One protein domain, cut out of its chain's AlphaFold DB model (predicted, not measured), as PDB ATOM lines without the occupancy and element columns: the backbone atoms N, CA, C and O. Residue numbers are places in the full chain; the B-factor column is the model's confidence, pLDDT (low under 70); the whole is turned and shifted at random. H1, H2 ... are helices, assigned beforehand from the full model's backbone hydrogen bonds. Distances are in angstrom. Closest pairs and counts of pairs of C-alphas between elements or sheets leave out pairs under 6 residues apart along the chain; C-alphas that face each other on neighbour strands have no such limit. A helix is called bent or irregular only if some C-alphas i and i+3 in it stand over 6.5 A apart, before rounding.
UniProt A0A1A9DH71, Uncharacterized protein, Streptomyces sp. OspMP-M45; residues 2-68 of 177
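AT A GLANCE: This is residues 2 to 68 of the 177 residues of an uncharacterized protein of Streptomyces sp. OspMP-M45 (UniProt A0A1A9DH71). A helical hairpin of two long helices, H3 and H4, forms the body, and short H1 and H5 pack on H4. Short H2 stands crosswise at the end away from the hairpin's turn, between H1 and H3 along the chain. The 67 printed residues hold five named helices, H1 to H5 in chain order, and no named strand; the class is all helix. The whole is compact, with a radius of gyration of the C-alphas of 11.6 A, and only just elongated, spanning 37 by 24 by 16 A.

IN THESE COORDINATES: H3, residues 25 to 39, is 20.8 A long and begins at C-alpha 25 (203.576, 233.737, 213.938). H4, residues 45 to 59, is 21.2 A long. H1 is residues 2 to 9, 10.3 A long, from C-alpha 2 at (210.018, 224.572, 227.667). H2 is residues 17 to 23, 10.2 A. H5 is residues 64 to 68, 5.0 A, ending at C-alpha 68 (217.256, 216.817, 222.060); it is irregular, but only just, with C-alphas 65 and 68 6.52 A apart.

HOW THE PARTS SIT: H3 and H4 touch as a hairpin, opposite ways at a shallow tilt of 22 degrees, with C-alphas of Leu 39 and Tyr 48 closest at 6.1 A. H4 touches H1, the same way at a shallow tilt of 33 degrees, only just short of steep; C-alphas of Gly 5 and Ser 54 are closest at 4.5 A. H5 touches H4, closest at C-alphas of Gly 65 and Ser 57, 4.4 A. H2 touches H1 about perpendicular, at 79 degrees, closest at C-alphas of Ala 17 and Leu 8, 6.1 A. H3 and H5 are apart. In H1, H2, H3 and H4 every O i to N i+4 pair is within hydrogen-bond range; H5 has 0 of 1, and 0 of 2 O i to N i+3 pairs.

THE WHOLE: C-alphas of Pro 14 and Ser 43 are farthest apart, 37.0 A. The printed part has no cut and no long link. Its mean pLDDT is 83.0; residue 2 and residues 5 to 21 are under 70.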
ATOM      1  N   ASN A   2     210.247 225.977 228.028       67.94
ATOM      2  CA  ASN A   2     210.018 224.572 227.667       67.94
ATOM      3  C   ASN A   2     208.542 224.231 227.352       67.94
ATOM      4  O   ASN A   2     208.245 223.811 226.244       67.94
ATOM      5  N   LEU A   3     207.589 224.563 228.236       73.06
ATOM      6  CA  LEU A   3     206.170 224.247 227.997       73.06
ATOM      7  C   LEU A   3     205.601 224.813 226.679       73.06
ATOM      8  O   LEU A   3     204.817 224.145 226.018       73.06
ATOM      9  N   ALA A   4     205.974 226.037 226.290       70.94
ATOM     10  CA  ALA A   4     205.505 226.617 225.030       70.94
ATOM     11  C   ALA A   4     206.146 225.923 223.817       70.94
ATOM     12  O   ALA A   4     205.485 225.766 222.793       70.94
ATOM     13  N   GLY A   5     207.409 225.497 223.950       65.56
ATOM     14  CA  GLY A   5     208.094 224.662 222.965       65.56
ATOM     15  C   GLY A   5     207.374 223.328 222.789       65.56
ATOM     16  O   GLY A   5     206.931 223.033 221.687       65.56
ATOM     17  N   ALA A   6     207.130 222.608 223.888       68.94
ATOM     18  CA  ALA A   6     206.423 221.327 223.889       68.94
ATOM     19  C   ALA A   6     205.017 221.406 223.255       68.94
ATOM     20  O   ALA A   6     204.627 220.524 222.498       68.94
ATOM     21  N   ILE A   7     204.263 222.490 223.490       69.06
ATOM     22  CA  ILE A   7     202.943 222.701 222.857       69.06
ATOM     23  C   ILE A   7     203.049 222.835 221.327       69.06
ATOM     24  O   ILE A   7     202.152 222.384 220.616       69.06
ATOM     25  N   LEU A   8     204.104 223.487 220.826       66.81
ATOM     26  CA  LEU A   8     204.335 223.715 219.393       66.81
ATOM     27  C   LEU A   8     205.021 222.541 218.688       66.81
ATOM     28  O   LEU A   8     204.983 222.474 217.455       66.81
ATOM     29  N   ALA A   9     205.678 221.675 219.453       66.12
ATOM     30  CA  ALA A   9     206.298 220.450 218.978       66.12
ATOM     31  C   ALA A   9     205.258 219.334 218.803       66.12
ATOM     32  O   ALA A   9     205.229 218.694 217.755       66.12
ATOM     33  N   GLY A  10     204.332 219.232 219.769       61.56
ATOM     34  CA  GLY A  10     203.361 218.150 219.867       61.56
ATOM     35  C   GLY A  10     202.605 217.863 218.568       61.56
ATOM     36  O   GLY A  10     201.814 218.673 218.074       61.56
ATOM     37  N   SER A  11     202.819 216.652 218.064       53.41
ATOM     38  CA  SER A  11     202.206 216.044 216.879       53.41
ATOM     39  C   SER A  11     200.709 215.718 217.037       53.41
ATOM     40  O   SER A  11     200.010 215.588 216.033       53.41
ATOM     41  N   ASP A  12     200.193 215.683 218.270       53.00
ATOM     42  CA  ASP A  12     198.799 215.341 218.617       53.00
ATOM     43  C   ASP A  12     197.780 216.489 218.462       53.00
ATOM     44  O   ASP A  12     196.611 216.372 218.857       53.00
ATOM     45  N   GLN A  13     198.175 217.632 217.893       54.81
ATOM     46  CA  GLN A  13     197.232 218.730 217.690       54.81
ATOM     47  C   GLN A  13     196.252 218.425 216.533       54.81
ATOM     48  O   GLN A  13     196.685 218.105 215.424       54.81
ATOM     49  N   PRO A  14     194.921 218.586 216.730       51.47
ATOM     50  CA  PRO A  14     193.917 218.327 215.688       51.47
ATOM     51  C   PRO A  14     194.085 219.204 214.434       51.47
ATOM     52  O   PRO A  14     193.576 218.872 213.363       51.47
ATOM     53  N   HIS A  15     194.808 220.314 214.574       52.78
ATOM     54  CA  HIS A  15     195.356 221.127 213.499       52.78
ATOM     55  C   HIS A  15     196.865 220.883 213.520       52.78
ATOM     56  O   HIS A  15     197.503 221.233 214.510       52.78
ATOM     57  N   GLY A  16     197.437 220.233 212.499       57.53
ATOM     58  CA  GLY A  16     198.862 219.875 212.519       57.53
ATOM     59  C   GLY A  16     199.746 221.076 212.883       57.53
ATOM     60  O   GLY A  16     199.422 222.203 212.512       57.53
ATOM     61  N   ALA A  17     200.858 220.849 213.591       58.78
ATOM     62  CA  ALA A  17     201.690 221.890 214.220       58.78
ATOM     63  C   ALA A  17     202.056 223.099 213.322       58.78
ATOM     64  O   ALA A  17     202.296 224.201 213.818       58.78
ATOM     65  N   GLY A  18     202.067 222.932 211.993       59.56
ATOM     66  CA  GLY A  18     202.246 224.026 211.032       59.56
ATOM     67  C   GLY A  18     201.108 225.062 210.993       59.56
ATOM     68  O   GLY A  18     201.385 226.243 210.800       59.56
ATOM     69  N   ASP A  19     199.852 224.656 211.209       66.75
ATOM     70  CA  ASP A  19     198.669 225.538 211.180       66.75
ATOM     71  C   ASP A  19     198.663 226.490 212.392       66.75
ATOM     72  O   ASP A  19     198.498 227.704 212.265       66.75
ATOM     73  N   VAL A  20     199.004 225.956 213.568       69.81
ATOM     74  CA  VAL A  20     199.126 226.716 214.824       69.81
ATOM     75  C   VAL A  20     200.248 227.755 214.748       69.81
ATOM     76  O   VAL A  20     200.067 228.901 215.161       69.81
ATOM     77  N   ARG A  21     201.405 227.402 214.173       69.81
ATOM     78  CA  ARG A  21     202.520 228.348 213.984       69.81
ATOM     79  C   ARG A  21     202.161 229.486 213.047       69.81
ATOM     80  O   ARG A  21     202.489 230.632 213.337       69.81
ATOM     81  N   ALA A  22     201.501 229.180 211.929       77.06
ATOM     82  CA  ALA A  22     201.081 230.199 210.976       77.06
ATOM     83  C   ALA A  22     200.064 231.162 211.606       77.06
ATOM     84  O   ALA A  22     200.134 232.370 211.379       77.06
ATOM     85  N   GLN A  23     199.159 230.639 212.438       82.19
ATOM     86  CA  GLN A  23     198.176 231.436 213.165       82.19
ATOM     87  C   GLN A  23     198.804 232.348 214.234       82.19
ATOM     88  O   GLN A  23     198.312 233.456 214.443       82.19
ATOM     89  N   HIS A  24     199.887 231.904 214.880       84.06
ATOM     90  CA  HIS A  24     200.551 232.589 216.000       84.06
ATOM     91  C   HIS A  24     201.971 233.074 215.670       84.06
ATOM     92  O   HIS A  24     202.851 233.098 216.531       84.06
ATOM     93  N   ALA A  25     202.226 233.436 214.411       86.69
ATOM     94  CA  ALA A  25     203.576 233.737 213.938       86.69
ATOM     95  C   ALA A  25     204.261 234.865 214.737       86.69
ATOM     96  O   ALA A  25     205.439 234.756 215.064       86.69
ATOM     97  N   ALA A  26     203.522 235.914 215.113       89.25
ATOM     98  CA  ALA A  26     204.068 237.041 215.874       89.25
ATOM     99  C   ALA A  26     204.464 236.644 217.309       89.25
ATOM    100  O   ALA A  26     205.486 237.088 217.845       89.25
ATOM    101  N   GLU A  27     203.669 235.785 217.944       91.69
ATOM    102  CA  GLU A  27     203.967 235.236 219.260       91.69
ATOM    103  C   GLU A  27     205.159 234.276 219.198       91.69
ATOM    104  O   GLU A  27     206.039 234.347 220.056       91.69
ATOM    105  N   VAL A  28     205.240 233.436 218.161       90.06
ATOM    106  CA  VAL A  28     206.384 232.541 217.921       90.06
ATOM    107  C   VAL A  28     207.671 233.342 217.712       90.06
ATOM    108  O   VAL A  28     208.685 233.020 218.324       90.06
ATOM    109  N   GLU A  29     207.641 234.426 216.931       92.81
ATOM    110  CA  GLU A  29     208.791 235.329 216.770       92.81
ATOM    111  C   GLU A  29     209.228 235.948 218.105       92.81
ATOM    112  O   GLU A  29     210.420 236.005 218.412       92.81
ATOM    113  N   THR A  30     208.270 236.357 218.942       94.38
ATOM    114  CA  THR A  30     208.564 236.896 220.278       94.38
ATOM    115  C   THR A  30     209.233 235.844 221.166       94.38
ATOM    116  O   THR A  30     210.218 236.135 221.850       94.38
ATOM    117  N   LEU A  31     208.733 234.607 221.138       94.19
ATOM    118  CA  LEU A  31     209.309 233.486 221.877       94.19
ATOM    119  C   LEU A  31     210.703 233.109 221.360       94.19
ATOM    120  O   LEU A  31     211.579 232.816 222.173       94.19
ATOM    121  N   LEU A  32     210.938 233.185 220.046       95.00
ATOM    122  CA  LEU A  32     212.249 232.968 219.431       95.00
ATOM    123  C   LEU A  32     213.282 233.986 219.906       95.00
ATOM    124  O   LEU A  32     214.399 233.611 220.262       95.00
ATOM    125  N   VAL A  33     212.930 235.272 219.941       96.00
ATOM    126  CA  VAL A  33     213.830 236.301 220.483       96.00
ATOM    127  C   VAL A  33     214.154 235.991 221.941       96.00
ATOM    128  O   VAL A  33     215.324 235.945 222.320       96.00
ATOM    129  N   ALA A  34     213.126 235.700 222.737       96.44
ATOM    130  CA  ALA A  34     213.285 235.476 224.161       96.44
ATOM    131  C   ALA A  34     214.121 234.218 224.471       96.44
ATOM    132  O   ALA A  34     215.013 234.286 225.314       96.44
ATOM    133  N   VAL A  35     213.914 233.088 223.781       96.56
ATOM    134  CA  VAL A  35     214.716 231.866 224.002       96.56
ATOM    135  C   VAL A  35     216.184 232.080 223.626       96.56
ATOM    136  O   VAL A  35     217.066 231.664 224.370       96.56
ATOM    137  N   ASN A  36     216.457 232.812 222.540       95.94
ATOM    138  CA  ASN A  36     217.820 233.137 222.121       95.94
ATOM    139  C   ASN A  36     218.536 234.069 223.110       95.94
ATOM    140  O   ASN A  36     219.751 233.982 223.271       95.94
ATOM    141  N   GLU A  37     217.814 234.972 223.774       95.75
ATOM    142  CA  GLU A  37     218.378 235.768 224.867       95.75
ATOM    143  C   GLU A  37     218.722 234.896 226.078       95.75
ATOM    144  O   GLU A  37     219.811 235.036 226.632       95.75
ATOM    145  N   HIS A  38     217.834 233.969 226.451       95.81
ATOM    146  CA  HIS A  38     218.064 233.082 227.591       95.81
ATOM    147  C   HIS A  38     219.230 232.120 227.341       95.81
ATOM    148  O   HIS A  38     220.051 231.960 228.241       95.81
ATOM    149  N   LEU A  39     219.356 231.560 226.128       96.56
ATOM    150  CA  LEU A  39     220.471 230.686 225.731       96.56
ATOM    151  C   LEU A  39     221.831 231.319 226.056       96.56
ATOM    152  O   LEU A  39     222.615 230.737 226.797       96.56
ATOM    153  N   ARG A  40     222.052 232.567 225.627       95.38
ATOM    154  CA  ARG A  40     223.319 233.296 225.841       95.38
ATOM    155  C   ARG A  40     223.644 233.595 227.305       95.38
ATOM    156  O   ARG A  40     224.762 233.995 227.615       95.38
ATOM    157  N   THR A  41     222.650 233.519 228.187       94.44
ATOM    158  CA  THR A  41     222.800 233.863 229.610       94.44
ATOM    159  C   THR A  41     222.723 232.658 230.537       94.44
ATOM    160  O   THR A  41     223.062 232.789 231.712       94.44
ATOM    161  N   SER A  42     222.278 231.502 230.036       95.62
ATOM    162  CA  SER A  42     222.185 230.290 230.839       95.62
ATOM    163  C   SER A  42     223.580 229.756 231.130       95.62
ATOM    164  O   SER A  42     224.389 229.594 230.221       95.62
ATOM    165  N   SER A  43     223.848 229.457 232.397       93.38
ATOM    166  CA  SER A  43     225.061 228.757 232.828       93.38
ATOM    167  C   SER A  43     224.803 227.300 233.199       93.38
ATOM    168  O   SER A  43     225.753 226.542 233.352       93.38
ATOM    169  N   ASP A  44     223.540 226.924 233.413       95.62
ATOM    170  CA  ASP A  44     223.165 225.551 233.729       95.62
ATOM    171  C   ASP A  44     223.016 224.747 232.434       95.62
ATOM    172  O   ASP A  44     222.334 225.173 231.495       95.62
ATOM    173  N   ARG A  45     223.684 223.593 232.390       94.44
ATOM    174  CA  ARG A  45     223.748 222.709 231.224       94.44
ATOM    175  C   ARG A  45     222.372 222.154 230.847       94.44
ATOM    176  O   ARG A  45     222.038 222.085 229.664       94.44
ATOM    177  N   ASN A  46     221.571 221.765 231.836       94.75
ATOM    178  CA  ASN A  46     220.285 221.115 231.604       94.75
ATOM    179  C   ASN A  46     219.239 222.141 231.165       94.75
ATOM    180  O   ASN A  46     218.523 221.915 230.190       94.75
ATOM    181  N   ASP A  47     219.216 223.311 231.807       95.88
ATOM    182  CA  ASP A  47     218.409 224.441 231.348       95.88
ATOM    183  C   ASP A  47     218.797 224.844 229.918       95.88
ATOM    184  O   ASP A  47     217.922 225.079 229.084       95.88
ATOM    185  N   TYR A  48     220.098 224.874 229.600       97.62
ATOM    186  CA  TYR A  48     220.580 225.175 228.252       97.62
ATOM    187  C   TYR A  48     220.082 224.158 227.212       97.62
ATOM    188  O   TYR A  48     219.582 224.561 226.159       97.62
ATOM    189  N   ALA A  49     220.126 222.859 227.520       96.38
ATOM    190  CA  ALA A  49     219.597 221.808 226.648       96.38
ATOM    191  C   ALA A  49     218.094 221.991 226.362       96.38
ATOM    192  O   ALA A  49     217.677 221.962 225.201       96.38
ATOM    193  N   TYR A  50     217.283 222.283 227.384       95.75
ATOM    194  CA  TYR A  50     215.855 222.566 227.197       95.75
ATOM    195  C   TYR A  50     215.585 223.847 226.401       95.75
ATOM    196  O   TYR A  50     214.583 223.939 225.683       95.75
ATOM    197  N   LEU A  51     216.443 224.863 226.519       97.25
ATOM    198  CA  LEU A  51     216.334 226.079 225.716       97.25
ATOM    199  C   LEU A  51     216.684 225.818 224.244       97.25
ATOM    200  O   LEU A  51     215.999 226.355 223.372       97.25
ATOM    201  N   LEU A  52     217.685 224.977 223.955       97.19
ATOM    202  CA  LEU A  52     218.010 224.566 222.584       97.19
ATOM    203  C   LEU A  52     216.839 223.818 221.948       97.19
ATOM    204  O   LEU A  52     216.412 224.170 220.852       97.19
ATOM    205  N   GLU A  53     216.271 222.844 222.656       95.38
ATOM    206  CA  GLU A  53     215.085 222.114 222.205       95.38
ATOM    207  C   GLU A  53     213.894 223.055 221.978       95.38
ATOM    208  O   GLU A  53     213.255 223.018 220.927       95.38
ATOM    209  N   SER A  54     213.649 223.990 222.904       94.25
ATOM    210  CA  SER A  54     212.596 225.004 222.751       94.25
ATOM    211  C   SER A  54     212.810 225.873 221.509       94.25
ATOM    212  O   SER A  54     211.852 226.173 220.801       94.25
ATOM    213  N   MET A  55     214.052 226.280 221.221       96.25
ATOM    214  CA  MET A  55     214.391 227.043 220.017       96.25
ATOM    215  C   MET A  55     214.068 226.242 218.752       96.25
ATOM    216  O   MET A  55     213.369 226.754 217.879       96.25
ATOM    217  N   LEU A  56     214.506 224.982 218.672       94.06
ATOM    218  CA  LEU A  56     214.193 224.084 217.554       94.06
ATOM    219  C   LEU A  56     212.684 223.905 217.378       94.06
ATOM    220  O   LEU A  56     212.151 223.999 216.267       94.06
ATOM    221  N   SER A  57     211.989 223.749 218.500       90.12
ATOM    222  CA  SER A  57     210.541 223.694 218.557       90.12
ATOM    223  C   SER A  57     209.878 224.987 218.138       90.12
ATOM    224  O   SER A  57     208.827 224.924 217.532       90.12
ATOM    225  N   PHE A  58     210.437 226.175 218.327       90.12
ATOM    226  CA  PHE A  58     209.842 227.393 217.764       90.12
ATOM    227  C   PHE A  58     210.137 227.568 216.267       90.12
ATOM    228  O   PHE A  58     209.327 228.143 215.543       90.12
ATOM    229  N   GLU A  59     211.220 226.976 215.772       90.44
ATOM    230  CA  GLU A  59     211.613 227.013 214.355       90.44
ATOM    231  C   GLU A  59     210.932 225.952 213.489       90.44
ATOM    232  O   GLU A  59     210.868 226.098 212.269       90.44
ATOM    233  N   GLY A  60     210.387 224.906 214.107       86.38
ATOM    234  CA  GLY A  60     209.643 223.855 213.411       86.38
ATOM    235  C   GLY A  60     210.536 222.731 212.925       86.38
ATOM    236  O   GLY A  60     210.207 222.058 211.951       86.38
ATOM    237  N   VAL A  61     211.670 222.537 213.596       87.19
ATOM    238  CA  VAL A  61     212.553 221.403 213.357       87.19
ATOM    239  C   VAL A  61     211.927 220.163 213.992       87.19
ATOM    240  O   VAL A  61     211.761 220.093 215.205       87.19
ATOM    241  N   VAL A  62     211.565 219.193 213.153       80.69
ATOM    242  CA  VAL A  62     210.924 217.934 213.567       80.69
ATOM    243  C   VAL A  62     211.959 216.962 214.153       80.69
ATOM    244  O   VAL A  62     213.108 216.937 213.702       80.69
ATOM    245  N   GLY A  63     211.553 216.166 215.149       80.50
ATOM    246  CA  GLY A  63     212.387 215.188 215.863       80.50
ATOM    247  C   GLY A  63     213.205 215.844 216.975       80.50
ATOM    248  O   GLY A  63     212.886 215.746 218.153       80.50
ATOM    249  N   TRP A  64     214.209 216.640 216.607       88.62
ATOM    250  CA  TRP A  64     215.083 217.297 217.593       88.62
ATOM    251  C   TRP A  64     214.405 218.401 218.418       88.62
ATOM    252  O   TRP A  64     214.980 218.860 219.400       88.62
ATOM    253  N   GLY A  65     213.205 218.843 218.037       80.75
ATOM    254  CA  GLY A  65     212.384 219.735 218.859       80.75
ATOM    255  C   GLY A  65     211.764 219.064 220.093       80.75
ATOM    256  O   GLY A  65     211.213 219.780 220.926       80.75
ATOM    257  N   GLU A  66     211.848 217.737 220.218       78.75
ATOM    258  CA  GLU A  66     211.209 216.959 221.296       78.75
ATOM    259  C   GLU A  66     212.189 216.035 222.035       78.75
ATOM    260  O   GLU A  66     212.008 215.793 223.225       78.75
ATOM    261  N   ASP A  67     213.240 215.562 221.352       85.06
ATOM    262  CA  ASP A  67     214.152 214.546 221.900       85.06
ATOM    263  C   ASP A  67     215.553 215.068 222.258       85.06
ATOM    264  O   ASP A  67     216.356 214.356 222.876       85.06
ATOM    265  N   LEU A  68     215.900 216.298 221.860       91.12
ATOM    266  CA  LEU A  68     217.256 216.817 222.060       91.12
ATOM    267  C   LEU A  68     217.598 216.898 223.549       91.12
ATOM    268  O   LEU A  68     218.648 216.411 223.971       91.12
TER     269      LEU A  68